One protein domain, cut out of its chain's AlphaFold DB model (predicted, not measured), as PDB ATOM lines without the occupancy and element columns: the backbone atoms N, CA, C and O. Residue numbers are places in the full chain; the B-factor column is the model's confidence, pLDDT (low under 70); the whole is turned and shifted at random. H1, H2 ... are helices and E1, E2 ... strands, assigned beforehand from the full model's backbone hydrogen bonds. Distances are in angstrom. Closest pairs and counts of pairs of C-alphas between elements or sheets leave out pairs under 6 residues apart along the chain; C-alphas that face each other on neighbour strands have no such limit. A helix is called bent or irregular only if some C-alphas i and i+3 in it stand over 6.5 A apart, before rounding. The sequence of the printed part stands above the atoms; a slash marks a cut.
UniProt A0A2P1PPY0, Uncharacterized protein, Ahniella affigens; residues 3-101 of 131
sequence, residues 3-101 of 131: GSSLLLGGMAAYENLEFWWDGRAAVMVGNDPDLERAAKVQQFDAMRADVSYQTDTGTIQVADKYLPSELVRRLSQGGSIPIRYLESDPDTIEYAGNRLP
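AT A GLANCE: This is residues 3 to 101 of the 131 residues of an uncharacterized protein of Ahniella affigens (UniProt A0A2P1PPY0). What shape do these coordinates make? A twisted sheet of five strands, with the hairpin E2 and E3 bent at one end, has two short helices, H2 and H3, packed on the same face near that end; a long helix, H1, leads into E1 from the other end, and its residues 3 to 11 stick out as a free arm. What is it built of? The 99 printed residues hold three named helices and five named strands in the order H1 E1 H2 E2 E3 H3 E4 E5, a mixed class of helices and strands. The sheet runs E3 E2 E1 E4 E5, all antiparallel. How large is it? It is only just compact, close to loose, with a radius of gyration of the C-alphas of 14.8 A, and it spans 44 by 34 by 20 A.

IN THESE COORDINATES: Where does the printed part begin? H1 is residues 3 to 21, from C-alpha 3 at (160.579, 278.619, 189.129) to C-alpha 21 at (176.970, 257.068, 194.687), 27.6 A. What follows it? E1 is residues 23 to 30, 20.7 A from first to last C-alpha, and H2 is residues 33 to 40, 11.8 A. E2, residues 46 to 54, measures 22.1 A and bends by 69 degrees at residue 49; E3, residues 59 to 68, measures 21.8 A and bends by 82 degrees at residue 64. How does it go on to the last element? H3 is residues 69 to 76, 10.3 A, and E4 is residues 81 to 86, 15.9 A. E5, residues 93 to 95, ends with C-alpha 95 at (186.211, 269.638, 196.711).

HOW THE PARTS SIT: How are the strands paired? In the hairpin E2 and E3, N 53 and O 60 are 2.8 A apart; between E2 and E1, N 29 and O 52 are 2.8 A apart. Between E1 and E4, N 26 and O 83 are 2.9 A apart, and in the hairpin E4 and E5, N 94 and O 84 are 2.8 A apart, each pair within hydrogen-bond range. The sheet is strongly twisted, its strands' lines turning by 68 degrees from edge to edge, and E3 and E5 are its edge strands. Where is H1? H1 is on the sheet at a height of 12.5 A, only just over E4, on which 3 of its 19 C-alphas fall; it runs across the strands, at 88 degrees to E4 on the local plane. The closest C-alphas of H1 and E4 are those of Phe 19 and Leu 86, 6.2 A apart, and H1 is apart from H2 and H3. Where are H2 and H3? Both are on the same face of the sheet, H2 at a height of 9.5 A and H3 at 6.0 A; the closest C-alphas of E2 and H3 are those of Ala 46 and Ser 69, 4.9 A apart. H2 and H3 touch, at a steep tilt of 52 degrees, opposite ways, with Glu 36 and Ser 76 as their closest C-alphas, 4.9 A apart. How well formed are the helices' backbones? Every O i to N i+4 pair is within hydrogen-bond range in H1 and H3, and 2 of 4 are in H2.

THE WHOLE: How far does it reach? The two C-alphas farthest apart are those of Gly 3 and Pro 33, 46.5 A, and without residues 3 to 11, which stand free, the body spans 38 by 29 by 19 A. Is there a cut or a long link? The printed part has no cut and no long link; the link E4 to E5 is short and the others are tight. Where is the model's confidence low? The mean pLDDT of the printed part is 73.7, and 36 residues are under 70: residues 3 to 18, residue 31, residues 33 to 45 and residues 96 to 101.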
ATOM      1  N   GLY A   3     160.353 279.932 189.752       38.78
ATOM      2  CA  GLY A   3     160.579 278.619 189.129       38.78
ATOM      3  C   GLY A   3     162.053 278.311 188.851       38.78
ATOM      4  O   GLY A   3     162.464 277.158 188.931       38.78
ATOM      5  N   SER A   4     162.869 279.336 188.590       46.84
ATOM      6  CA  SER A   4     164.291 279.162 188.271       46.84
ATOM      7  C   SER A   4     165.104 278.668 189.473       46.84
ATOM      8  O   SER A   4     166.006 277.861 189.307       46.84
ATOM      9  N   SER A   5     164.755 279.091 190.692       47.69
ATOM     10  CA  SER A   5     165.443 278.694 191.928       47.69
ATOM     11  C   SER A   5     165.167 277.243 192.342       47.69
ATOM     12  O   SER A   5     166.056 276.591 192.881       47.69
ATOM     13  N   LEU A   6     163.974 276.711 192.053       54.12
ATOM     14  CA  LEU A   6     163.642 275.299 192.294       54.12
ATOM     15  C   LEU A   6     164.366 274.361 191.319       54.12
ATOM     16  O   LEU A   6     164.883 273.330 191.737       54.12
ATOM     17  N   LEU A   7     164.438 274.732 190.037       56.47
ATOM     18  CA  LEU A   7     165.139 273.939 189.022       56.47
ATOM     19  C   LEU A   7     166.658 273.941 189.240       56.47
ATOM     20  O   LEU A   7     167.277 272.882 189.195       56.47
ATOM     21  N   LEU A   8     167.242 275.104 189.557       56.22
ATOM     22  CA  LEU A   8     168.661 275.217 189.910       56.22
ATOM     23  C   LEU A   8     169.004 274.411 191.174       56.22
ATOM     24  O   LEU A   8     170.040 273.754 191.222       56.22
ATOM     25  N   GLY A   9     168.114 274.404 192.174       55.78
ATOM     26  CA  GLY A   9     168.276 273.569 193.367       55.78
ATOM     27  C   GLY A   9     168.197 272.067 193.072       55.78
ATOM     28  O   GLY A   9     168.953 271.290 193.652       55.78
ATOM     29  N   GLY A  10     167.323 271.657 192.145       57.91
ATOM     30  CA  GLY A  10     167.183 270.261 191.724       57.91
ATOM     31  C   GLY A  10     168.412 269.718 190.990       57.91
ATOM     32  O   GLY A  10     168.842 268.606 191.282       57.91
ATOM     33  N   MET A  11     169.009 270.508 190.091       59.34
ATOM     34  CA  MET A  11     170.238 270.119 189.383       59.34
ATOM     35  C   MET A  11     171.429 269.970 190.334       59.34
ATOM     36  O   MET A  11     172.095 268.940 190.312       59.34
ATOM     37  N   ALA A  12     171.635 270.931 191.241       58.78
ATOM     38  CA  ALA A  12     172.706 270.835 192.233       58.78
ATOM     39  C   ALA A  12     172.537 269.607 193.149       58.78
ATOM     40  O   ALA A  12     173.514 268.946 193.498       58.78
ATOM     41  N   ALA A  13     171.299 269.268 193.529       60.41
ATOM     42  CA  ALA A  13     171.023 268.075 194.327       60.41
ATOM     43  C   ALA A  13     171.311 266.770 193.564       60.41
ATOM     44  O   ALA A  13     171.786 265.813 194.172       60.41
ATOM     45  N   TYR A  14     171.044 266.740 192.255       63.09
ATOM     46  CA  TYR A  14     171.322 265.586 191.399       63.09
ATOM     47  C   TYR A  14     172.827 265.329 191.256       63.09
ATOM     48  O   TYR A  14     173.270 264.220 191.541       63.09
ATOM     49  N   GLU A  15     173.620 266.354 190.931       62.78
ATOM     50  CA  GLU A  15     175.084 266.222 190.813       62.78
ATOM     51  C   GLU A  15     175.709 265.714 192.123       62.78
ATOM     52  O   GLU A  15     176.534 264.805 192.122       62.78
ATOM     53  N   ASN A  16     175.262 266.224 193.275       65.00
ATOM     54  CA  ASN A  16     175.762 265.760 194.576       65.00
ATOM     55  C   ASN A  16     175.388 264.304 194.879       65.00
ATOM     56  O   ASN A  16     176.157 263.599 195.530       65.00
ATOM     57  N   LEU A  17     174.207 263.853 194.449       66.31
ATOM     58  CA  LEU A  17     173.802 262.452 194.581       66.31
ATOM     59  C   LEU A  17     174.672 261.544 193.711       66.31
ATOM     60  O   LEU A  17     175.094 260.491 194.185       66.31
ATOM     61  N   GLU A  18     174.991 261.976 192.493       69.06
ATOM     62  CA  GLU A  18     175.886 261.260 191.581       69.06
ATOM     63  C   GLU A  18     177.291 261.123 192.186       69.06
ATOM     64  O   GLU A  18     177.812 260.018 192.294       69.06
ATOM     65  N   PHE A  19     177.857 262.195 192.749       72.31
ATOM     66  CA  PHE A  19     179.116 262.115 193.505       72.31
ATOM     67  C   PHE A  19     179.022 261.281 194.790       72.31
ATOM     68  O   PHE A  19     180.035 260.769 195.274       72.31
ATOM     69  N   TRP A  20     177.842 261.156 195.395       70.69
ATOM     70  CA  TRP A  20     177.665 260.340 196.594       70.69
ATOM     71  C   TRP A  20     177.629 258.842 196.279       70.69
ATOM     72  O   TRP A  20     178.138 258.054 197.078       70.69
ATOM     73  N   TRP A  21     177.056 258.460 195.136       71.06
ATOM     74  CA  TRP A  21     176.970 257.068 194.687       71.06
ATOM     75  C   TRP A  21     178.181 256.614 193.869       71.06
ATOM     76  O   TRP A  21     178.730 255.556 194.175       71.06
ATOM     77  N   ASP A  22     178.641 257.427 192.919       76.31
ATOM     78  CA  ASP A  22     179.661 257.055 191.926       76.31
ATOM     79  C   ASP A  22     180.985 257.824 192.092       76.31
ATOM     80  O   ASP A  22     181.949 257.622 191.349       76.31
ATOM     81  N   GLY A  23     181.065 258.713 193.087       74.38
ATOM     82  CA  GLY A  23     182.264 259.496 193.355       74.38
ATOM     83  C   GLY A  23     183.335 258.721 194.128       74.38
ATOM     84  O   GLY A  23     183.112 258.236 195.242       74.38
ATOM     85  N   ARG A  24     184.556 258.693 193.591       80.19
ATOM     86  CA  ARG A  24     185.742 258.086 194.214       80.19
ATOM     87  C   ARG A  24     186.596 259.139 194.906       80.19
ATOM     88  O   ARG A  24     186.818 260.225 194.376       80.19
ATOM     89  N   ALA A  25     187.076 258.829 196.108       84.06
ATOM     90  CA  ALA A  25     187.994 259.711 196.819       84.06
ATOM     91  C   ALA A  25     189.385 259.662 196.175       84.06
ATOM     92  O   ALA A  25     189.903 258.582 195.894       84.06
ATOM     93  N   ALA A  26     189.993 260.827 195.984       87.06
ATOM     94  CA  ALA A  26     191.350 260.946 195.482       87.06
ATOM     95  C   ALA A  26     192.074 262.136 196.109       87.06
ATOM     96  O   ALA A  26     191.471 263.037 196.695       87.06
ATOM     97  N   VAL A  27     193.389 262.150 195.952       87.81
ATOM     98  CA  VAL A  27     194.234 263.284 196.300       87.81
ATOM     99  C   VAL A  27     194.804 263.869 195.020       87.81
ATOM    100  O   VAL A  27     195.544 263.202 194.301       87.81
ATOM    101  N   MET A  28     194.454 265.118 194.731       87.75
ATOM    102  CA  MET A  28     195.026 265.854 193.612       87.75
ATOM    103  C   MET A  28     196.425 266.351 193.971       87.75
ATOM    104  O   MET A  28     196.618 266.989 195.014       87.75
ATOM    105  N   VAL A  29     197.374 266.088 193.075       87.25
ATOM    106  CA  VAL A  29     198.778 266.489 193.160       87.25
ATOM    107  C   VAL A  29     199.182 267.158 191.844       87.25
ATOM    108  O   VAL A  29     198.826 266.686 190.762       87.25
ATOM    109  N   GLY A  30     199.897 268.279 191.937       79.88
ATOM    110  CA  GLY A  30     200.423 268.987 190.773       79.88
ATOM    111  C   GLY A  30     201.685 268.301 190.271       79.88
ATOM    112  O   GLY A  30     202.639 268.160 191.031       79.88
ATOM    113  N   ASN A  31     201.691 267.887 189.005       69.12
ATOM    114  CA  ASN A  31     202.862 267.273 188.367       69.12
ATOM    115  C   ASN A  31     203.556 268.204 187.371       69.12
ATOM    116  O   ASN A  31     204.616 267.864 186.847       69.12
ATOM    117  N   ASP A  32     202.949 269.351 187.083       70.31
ATOM    118  CA  ASP A  32     203.376 270.224 186.006       70.31
ATOM    119  C   ASP A  32     204.421 271.255 186.489       70.31
ATOM    120  O   ASP A  32     204.127 272.043 187.395       70.31
ATOM    121  N   PRO A  33     205.637 271.312 185.905       67.69
ATOM    122  CA  PRO A  33     206.598 272.382 186.188       67.69
ATOM    123  C   PRO A  33     206.074 273.780 185.812       67.69
ATOM    124  O   PRO A  33     206.571 274.785 186.332       67.69
ATOM    125  N   ASP A  34     205.066 273.872 184.941       68.00
ATOM    126  CA  ASP A  34     204.428 275.132 184.576       68.00
ATOM    127  C   ASP A  34     203.472 275.644 185.669       68.00
ATOM    128  O   ASP A  34     203.311 276.862 185.789       68.00
ATOM    129  N   LEU A  35     202.957 274.781 186.566       69.81
ATOM    130  CA  LEU A  35     202.231 275.215 187.776       69.81
ATOM    131  C   LEU A  35     203.121 276.077 188.676       69.81
ATOM    132  O   LEU A  35     202.673 277.087 189.221       69.81
ATOM    133  N   GLU A  36     204.396 275.707 188.820       65.88
ATOM    134  CA  GLU A  36     205.344 276.447 189.658       65.88
ATOM    135  C   GLU A  36     205.687 277.820 189.060       65.88
ATOM    136  O   GLU A  36     205.883 278.800 189.788       65.88
ATOM    137  N   ARG A  37     205.732 277.922 187.726       65.69
ATOM    138  CA  ARG A  37     205.930 279.205 187.033       65.69
ATOM    139  C   ARG A  37     204.688 280.078 187.129       65.69
ATOM    140  O   ARG A  37     204.805 281.266 187.421       65.69
ATOM    141  N   ALA A  38     203.511 279.498 186.931       63.56
ATOM    142  CA  ALA A  38     202.253 280.224 186.971       63.56
ATOM    143  C   ALA A  38     201.905 280.741 188.366       63.56
ATOM    144  O   ALA A  38     201.452 281.873 188.495       63.56
ATOM    145  N   ALA A  39     202.209 279.986 189.424       62.88
ATOM    146  CA  ALA A  39     202.022 280.452 190.796       62.88
ATOM    147  C   ALA A  39     202.861 281.700 191.141       62.88
ATOM    148  O   ALA A  39     202.487 282.470 192.028       62.88
ATOM    149  N   LYS A  40     203.985 281.928 190.443       64.50
ATOM    150  CA  LYS A  40     204.826 283.131 190.603       64.50
ATOM    151  C   LYS A  40     204.249 284.344 189.865       64.50
ATOM    152  O   LYS A  40     204.526 285.479 190.253       64.50
ATOM    153  N   VAL A  41     203.422 284.124 188.844       64.06
ATOM    154  CA  VAL A  41     202.733 285.177 188.090       64.06
ATOM    155  C   VAL A  41     201.351 285.381 188.718       64.06
ATOM    156  O   VAL A  41     200.384 284.729 188.349       64.06
ATOM    157  N   GLN A  42     201.255 286.292 189.693       56.03
ATOM    158  CA  GLN A  42     200.056 286.578 190.514       56.03
ATOM    159  C   GLN A  42     198.786 287.039 189.746       56.03
ATOM    160  O   GLN A  42     197.858 287.549 190.363       56.03
ATOM    161  N   GLN A  43     198.728 286.918 188.416       59.81
ATOM    162  CA  GLN A  43     197.714 287.556 187.564       59.81
ATOM    163  C   GLN A  43     196.642 286.623 186.983       59.81
ATOM    164  O   GLN A  43     195.809 287.095 186.213       59.81
ATOM    165  N   PHE A  44     196.619 285.333 187.319       60.28
ATOM    166  CA  PHE A  44     195.631 284.413 186.744       60.28
ATOM    167  C   PHE A  44     194.525 284.073 187.743       60.28
ATOM    168  O   PHE A  44     194.812 283.537 188.810       60.28
ATOM    169  N   ASP A  45     193.265 284.335 187.376       65.44
ATOM    170  CA  ASP A  45     192.078 283.901 188.133       65.44
ATOM    171  C   ASP A  45     191.930 282.365 188.122       65.44
ATOM    172  O   ASP A  45     191.484 281.760 189.101       65.44
ATOM    173  N   ALA A  46     192.370 281.721 187.036       72.94
ATOM    174  CA  ALA A  46     192.449 280.273 186.878       72.94
ATOM    175  C   ALA A  46     193.377 279.893 185.708       72.94
ATOM    176  O   ALA A  46     193.605 280.693 184.798       72.94
ATOM    177  N   MET A  47     193.905 278.670 185.726       78.44
ATOM    178  CA  MET A  47     194.852 278.145 184.739       78.44
ATOM    179  C   MET A  47     194.517 276.697 184.380       78.44
ATOM    180  O   MET A  47     193.998 275.964 185.214       78.44
ATOM    181  N   ARG A  48     194.846 276.279 183.155       81.56
ATOM    182  CA  ARG A  48     194.857 274.863 182.783       81.56
ATOM    183  C   ARG A  48     196.221 274.235 183.045       81.56
ATOM    184  O   ARG A  48     197.224 274.815 182.639       81.56
ATOM    185  N   ALA A  49     196.248 273.099 183.730       82.50
ATOM    186  CA  ALA A  49     197.481 272.376 184.018       82.50
ATOM    187  C   ALA A  49     197.238 270.872 184.139       82.50
ATOM    188  O   ALA A  49     196.123 270.431 184.435       82.50
ATOM    189  N   ASP A  50     198.310 270.105 183.981       83.75
ATOM    190  CA  ASP A  50     198.269 268.660 184.156       83.75
ATOM    191  C   ASP A  50     198.366 268.291 185.645       83.75
ATOM    192  O   ASP A  50     199.248 268.742 186.388       83.75
ATOM    193  N   VAL A  51     197.443 267.444 186.100       86.56
ATOM    194  CA  VAL A  51     197.348 267.002 187.496       86.56
ATOM    195  C   VAL A  51     197.239 265.490 187.597       86.56
ATOM    196  O   VAL A  51     196.696 264.813 186.729       86.56
ATOM    197  N   SER A  52     197.729 264.953 188.706       88.06
ATOM    198  CA  SER A  52     197.547 263.553 189.069       88.06
ATOM    199  C   SER A  52     196.545 263.405 190.188       88.06
ATOM    200  O   SER A  52     196.625 264.109 191.194       88.06
ATOM    201  N   TYR A  53     195.653 262.433 190.056       88.69
ATOM    202  CA  TYR A  53     194.789 261.976 191.131       88.69
ATOM    203  C   TYR A  53     195.374 260.692 191.698       88.69
ATOM    204  O   TYR A  53     195.391 259.656 191.036       88.69
ATOM    205  N   GLN A  54     195.875 260.768 192.925       88.50
ATOM    206  CA  GLN A  54     196.284 259.599 193.688       88.50
ATOM    207  C   GLN A  54     195.046 258.984 194.334       88.50
ATOM    208  O   GLN A  54     194.402 259.608 195.182       88.50
ATOM    209  N   THR A  55     194.703 257.776 193.909       87.38
ATOM    210  CA  THR A  55     193.612 256.974 194.459       87.38
ATOM    211  C   THR A  55     194.185 255.809 195.265       87.38
ATOM    212  O   THR A  55     195.391 255.564 195.291       87.38
ATOM    213  N   ASP A  56     193.314 255.069 195.937       83.19
ATOM    214  CA  ASP A  56     193.639 253.796 196.587       83.19
ATOM    215  C   ASP A  56     194.035 252.686 195.594       83.19
ATOM    216  O   ASP A  56     194.738 251.741 195.947       83.19
ATOM    217  N   THR A  57     193.583 252.811 194.350       82.31
ATOM    218  CA  THR A  57     193.719 251.817 193.279       82.31
ATOM    219  C   THR A  57     194.829 252.143 192.282       82.31
ATOM    220  O   THR A  57     195.238 251.265 191.522       82.31
ATOM    221  N   GLY A  58     195.351 253.372 192.281       86.44
ATOM    222  CA  GLY A  58     196.421 253.781 191.381       86.44
ATOM    223  C   GLY A  58     196.584 255.294 191.276       86.44
ATOM    224  O   GLY A  58     196.212 256.060 192.160       86.44
ATOM    225  N   THR A  59     197.195 255.742 190.184       87.88
ATOM    226  CA  THR A  59     197.319 257.166 189.860       87.88
ATOM    227  C   THR A  59     196.692 257.419 188.502       87.88
ATOM    228  O   THR A  59     197.043 256.757 187.526       87.88
ATOM    229  N   ILE A  60     195.770 258.375 188.446       87.62
ATOM    230  CA  ILE A  60     195.102 258.801 187.217       87.62
ATOM    231  C   ILE A  60     195.708 260.140 186.808       87.62
ATOM    232  O   ILE A  60     195.740 261.070 187.610       87.62
ATOM    233  N   GLN A  61     196.205 260.237 185.577       87.56
ATOM    234  CA  GLN A  61     196.668 261.504 185.014       87.56
ATOM    235  C   GLN A  61     195.497 262.201 184.331       87.56
ATOM    236  O   GLN A  61     194.813 261.592 183.508       87.56
ATOM    237  N   VAL A  62     195.290 263.468 184.663       85.38
ATOM    238  CA  VAL A  62     194.271 264.322 184.059       85.38
ATOM    239  C   VAL A  62     194.978 265.523 183.459       85.38
ATOM    240  O   VAL A  62     195.589 266.317 184.177       85.38
ATOM    241  N   ALA A  63     194.932 265.609 182.135       84.88
ATOM    242  CA  ALA A  63     195.590 266.665 181.383       84.88
ATOM    243  C   ALA A  63     194.661 267.869 181.187       84.88
ATOM    244  O   ALA A  63     193.444 267.712 181.146       84.88
ATOM    245  N   ASP A  64     195.239 269.060 181.027       81.88
ATOM    246  CA  ASP A  64     194.519 270.294 180.667       81.88
ATOM    247  C   ASP A  64     193.372 270.684 181.632       81.88
ATOM    248  O   ASP A  64     192.378 271.321 181.259       81.88
ATOM    249  N   LYS A  65     193.510 270.335 182.916       83.19
ATOM    250  CA  LYS A  65     192.487 270.575 183.938       83.19
ATOM    251  C   LYS A  65     192.418 272.051 184.305       83.19
ATOM    252  O   LYS A  65     193.417 272.643 184.700       83.19
ATOM    253  N   TYR A  66     191.220 272.635 184.276       83.25
ATOM    254  CA  TYR A  66     191.009 274.009 184.733       83.25
ATOM    255  C   TYR A  66     191.047 274.102 186.266       83.25
ATOM    256  O   TYR A  66     190.197 273.544 186.962       83.25
ATOM    257  N   LEU A  67     192.032 274.828 186.790       82.12
ATOM    258  CA  LEU A  67     192.293 275.005 188.212       82.12
ATOM    259  C   LEU A  67     192.180 276.485 188.604       82.12
ATOM    260  O   LEU A  67     192.861 277.329 188.016       82.12
ATOM    261  N   PRO A  68     191.385 276.828 189.628       82.06
ATOM    262  CA  PRO A  68     191.378 278.170 190.195       82.06
ATOM    263  C   PRO A  68     192.706 278.501 190.890       82.06
ATOM    264  O   PRO A  68     193.401 277.623 191.409       82.06
ATOM    265  N   SER A  69     193.027 279.792 190.943       80.69
ATOM    266  CA  SER A  69     194.300 280.332 191.445       80.69
ATOM    267  C   SER A  69     194.709 279.840 192.841       80.69
ATOM    268  O   SER A  69     195.878 279.534 193.076       80.69
ATOM    269  N   GLU A  70     193.753 279.685 193.763       79.44
ATOM    270  CA  GLU A  70     194.014 279.166 195.113       79.44
ATOM    271  C   GLU A  70     194.534 277.723 195.092       79.44
ATOM    272  O   GLU A  70     195.438 277.371 195.855       79.44
ATOM    273  N   LEU A  71     193.996 276.885 194.204       81.25
ATOM    274  CA  LEU A  71     194.424 275.493 194.083       81.25
ATOM    275  C   LEU A  71     195.748 275.395 193.342       81.25
ATOM    276  O   LEU A  71     196.621 274.665 193.797       81.25
ATOM    277  N   VAL A  72     195.942 276.193 192.289       80.88
ATOM    278  CA  VAL A  72     197.241 276.326 191.608       80.88
ATOM    279  C   VAL A  72     198.332 276.679 192.617       80.88
ATOM    280  O   VAL A  72     199.359 276.007 192.679       80.88
ATOM    281  N   ARG A  73     198.085 277.673 193.479       78.62
ATOM    282  CA  ARG A  73     199.030 278.080 194.523       78.62
ATOM    283  C   ARG A  73     199.325 276.944 195.500       78.62
ATOM    284  O   ARG A  73     200.493 276.673 195.763       78.62
ATOM    285  N   ARG A  74     198.301 276.253 196.011       80.88
ATOM    286  CA  ARG A  74     198.501 275.117 196.929       80.88
ATOM    287  C   ARG A  74     199.284 273.984 196.275       80.88
ATOM    288  O   ARG A  74     200.240 273.503 196.872       80.88
ATOM    289  N   LEU A  75     198.921 273.593 195.056       84.12
ATOM    290  CA  LEU A  75     199.584 272.517 194.317       84.12
ATOM    291  C   LEU A  75     201.034 272.876 193.970       84.12
ATOM    292  O   LEU A  75     201.921 272.051 194.156       84.12
ATOM    293  N   SER A  76     201.304 274.123 193.566       81.31
ATOM    294  CA  SER A  76     202.666 274.601 193.271       81.31
ATOM    295  C   SER A  76     203.608 274.581 194.480       81.31
ATOM    296  O   SER A  76     204.821 274.518 194.323       81.31
ATOM    297  N   GLN A  77     203.058 274.623 195.696       80.00
ATOM    298  CA  GLN A  77     203.815 274.556 196.949       80.00
ATOM    299  C   GLN A  77     204.029 273.107 197.420       80.00
ATOM    300  O   GLN A  77     204.461 272.888 198.550       80.00
ATOM    301  N   GLY A  78     203.695 272.115 196.586       75.62
ATOM    302  CA  GLY A  78     203.698 270.698 196.956       75.62
ATOM    303  C   GLY A  78     202.509 270.299 197.835       75.62
ATOM    304  O   GLY A  78     202.513 269.231 198.446       75.62
ATOM    305  N   GLY A  79     201.489 271.154 197.931       78.69
ATOM    306  CA  GLY A  79     200.255 270.849 198.637       78.69
ATOM    307  C   GLY A  79     199.465 269.744 197.940       78.69
ATOM    308  O   GLY A  79     199.497 269.593 196.723       78.69
ATOM    309  N   SER A  80     198.731 268.979 198.738       83.19
ATOM    310  CA  SER A  80     197.837 267.916 198.283       83.19
ATOM    311  C   SER A  80     196.393 268.322 198.563       83.19
ATOM    312  O   SER A  80     196.092 268.778 199.670       83.19
ATOM    313  N   ILE A  81     195.499 268.182 197.582       83.19
ATOM    314  CA  ILE A  81     194.093 268.585 197.732       83.19
ATOM    315  C   ILE A  81     193.210 267.334 197.737       83.19
ATOM    316  O   ILE A  81     193.131 266.651 196.717       83.19
ATOM    317  N   PRO A  82     192.523 267.021 198.850       83.25
ATOM    318  CA  PRO A  82     191.554 265.936 198.868       83.25
ATOM    319  C   PRO A  82     190.336 266.317 198.021       83.25
ATOM    320  O   PRO A  82     189.686 267.341 198.258       83.25
ATOM    321  N   ILE A  83     190.030 265.473 197.046       85.31
ATOM    322  CA  ILE A  83     188.919 265.636 196.114       85.31
ATOM    323  C   ILE A  83     188.096 264.354 196.041       85.31
ATOM    324  O   ILE A  83     188.523 263.272 196.456       85.31
ATOM    325  N   ARG A  84     186.904 264.474 195.475       85.06
ATOM    326  CA  ARG A  84     186.139 263.346 194.968       85.06
ATOM    327  C   ARG A  84     185.932 263.549 193.475       85.06
ATOM    328  O   ARG A  84     185.616 264.660 193.076       85.06
ATOM    329  N   TYR A  85     186.143 262.525 192.663       84.44
ATOM    330  CA  TYR A  85     185.952 262.593 191.212       84.44
ATOM    331  C   TYR A  85     184.914 261.559 190.775       84.44
ATOM    332  O   TYR A  85     184.749 260.547 191.461       84.44
ATOM    333  N   LEU A  86     184.210 261.808 189.671       83.06
ATOM    334  CA  LEU A  86     183.316 260.810 189.083       83.06
ATOM    335  C   LEU A  86     184.135 259.776 188.311       83.06
ATOM    336  O   LEU A  86     184.955 260.126 187.470       83.06
ATOM    337  N   GLU A  87     183.914 258.489 188.583       79.12
ATOM    338  CA  GLU A  87     184.653 257.414 187.902       79.12
ATOM    339  C   GLU A  87     184.384 257.393 186.383       79.12
ATOM    340  O   GLU A  87     185.274 257.064 185.602       79.12
ATOM    341  N   SER A  88     183.180 257.800 185.966       81.81
ATOM    342  CA  SER A  88     182.773 257.947 184.562       81.81
ATOM    343  C   SER A  88     183.394 259.159 183.859       81.81
ATOM    344  O   SER A  88     183.586 259.111 182.643       81.81
ATOM    345  N   ASP A  89     183.707 260.219 184.606       80.31
ATOM    346  CA  ASP A  89     184.296 261.458 184.101       80.31
ATOM    347  C   ASP A  89     185.246 262.090 185.142       80.31
ATOM    348  O   ASP A  89     184.812 262.856 186.015       80.31
ATOM    349  N   PRO A  90     186.559 261.808 185.065       77.75
ATOM    350  CA  PRO A  90     187.537 262.346 186.006       77.75
ATOM    351  C   PRO A  90     187.715 263.870 185.884       77.75
ATOM    352  O   PRO A  90     188.284 264.494 186.783       77.75
ATOM    353  N   ASP A  91     187.189 264.517 184.839       80.88
ATOM    354  CA  ASP A  91     187.184 265.978 184.769       80.88
ATOM    355  C   ASP A  91     186.139 266.626 185.682       80.88
ATOM    356  O   ASP A  91     186.253 267.813 186.011       80.88
ATOM    357  N   THR A  92     185.201 265.853 186.213       79.81
ATOM    358  CA  THR A  92     184.185 266.352 187.131       79.81
ATOM    359  C   THR A  92     184.576 266.004 188.571       79.81
ATOM    360  O   THR A  92     184.696 264.835 188.942       79.81
ATOM    361  N   ILE A  93     184.833 267.033 189.396       78.06
ATOM    362  CA  ILE A  93     185.326 266.873 190.777       78.06
ATOM    363  C   ILE A  93     184.550 267.699 191.809       78.06
ATOM    364  O   ILE A  93     184.144 268.831 191.550       78.06
ATOM    365  N   GLU A  94     184.435 267.160 193.020       76.81
ATOM    366  CA  GLU A  94     183.919 267.829 194.210       76.81
ATOM    367  C   GLU A  94     185.061 268.053 195.219       76.81
ATOM    368  O   GLU A  94     185.818 267.138 195.562       76.81
ATOM    369  N   TYR A  95     185.194 269.283 195.719       73.50
ATOM    370  CA  TYR A  95     186.211 269.638 196.711       73.50
ATOM    371  C   TYR A  95     185.729 269.351 198.133       73.50
ATOM    372  O   TYR A  95     184.609 269.702 198.515       73.50
ATOM    373  N   ALA A  96     186.610 268.786 198.964       61.22
ATOM    374  CA  ALA A  96     186.317 268.574 200.376       61.22
ATOM    375  C   ALA A  96     186.034 269.918 201.080       61.22
ATOM    376  O   ALA A  96     186.925 270.747 201.245       61.22
ATOM    377  N   GLY A  97     184.781 270.127 201.495       53.69
ATOM    378  CA  GLY A  97     184.321 271.358 202.154       53.69
ATOM    379  C   GLY A  97     183.140 272.034 201.458       53.69
ATOM    380  O   GLY A  97     182.418 272.780 202.109       53.69
ATOM    381  N   ASN A  98     182.874 271.696 200.193       54.03
ATOM    382  CA  ASN A  98     181.726 272.205 199.439       54.03
ATOM    383  C   ASN A  98     180.452 271.366 199.620       54.03
ATOM    384  O   ASN A  98     179.536 271.474 198.809       54.03
ATOM    385  N   ARG A  99     180.383 270.553 200.689       52.97
ATOM    386  CA  ARG A  99     179.219 269.712 200.995       52.97
ATOM    387  C   ARG A  99     177.979 270.595 201.063       52.97
ATOM    388  O   ARG A  99     177.762 271.285 202.063       52.97
ATOM    389  N   LEU A 100     177.159 270.548 200.017       52.84
ATOM    390  CA  LEU A 100     175.816 271.096 200.070       52.84
ATOM    391  C   LEU A 100     175.067 270.423 201.231       52.84
ATOM    392  O   LEU A 100     175.355 269.269 201.576       52.84
ATOM    393  N   PRO A 101     174.158 271.154 201.902       53.28
ATOM    394  CA  PRO A 101     173.435 270.635 203.047       53.28
ATOM    395  C   PRO A 101     172.800 269.302 202.667       53.28
ATOM    396  O   PRO A 101     172.073 269.206 201.681       53.28
TER     397      PRO A 101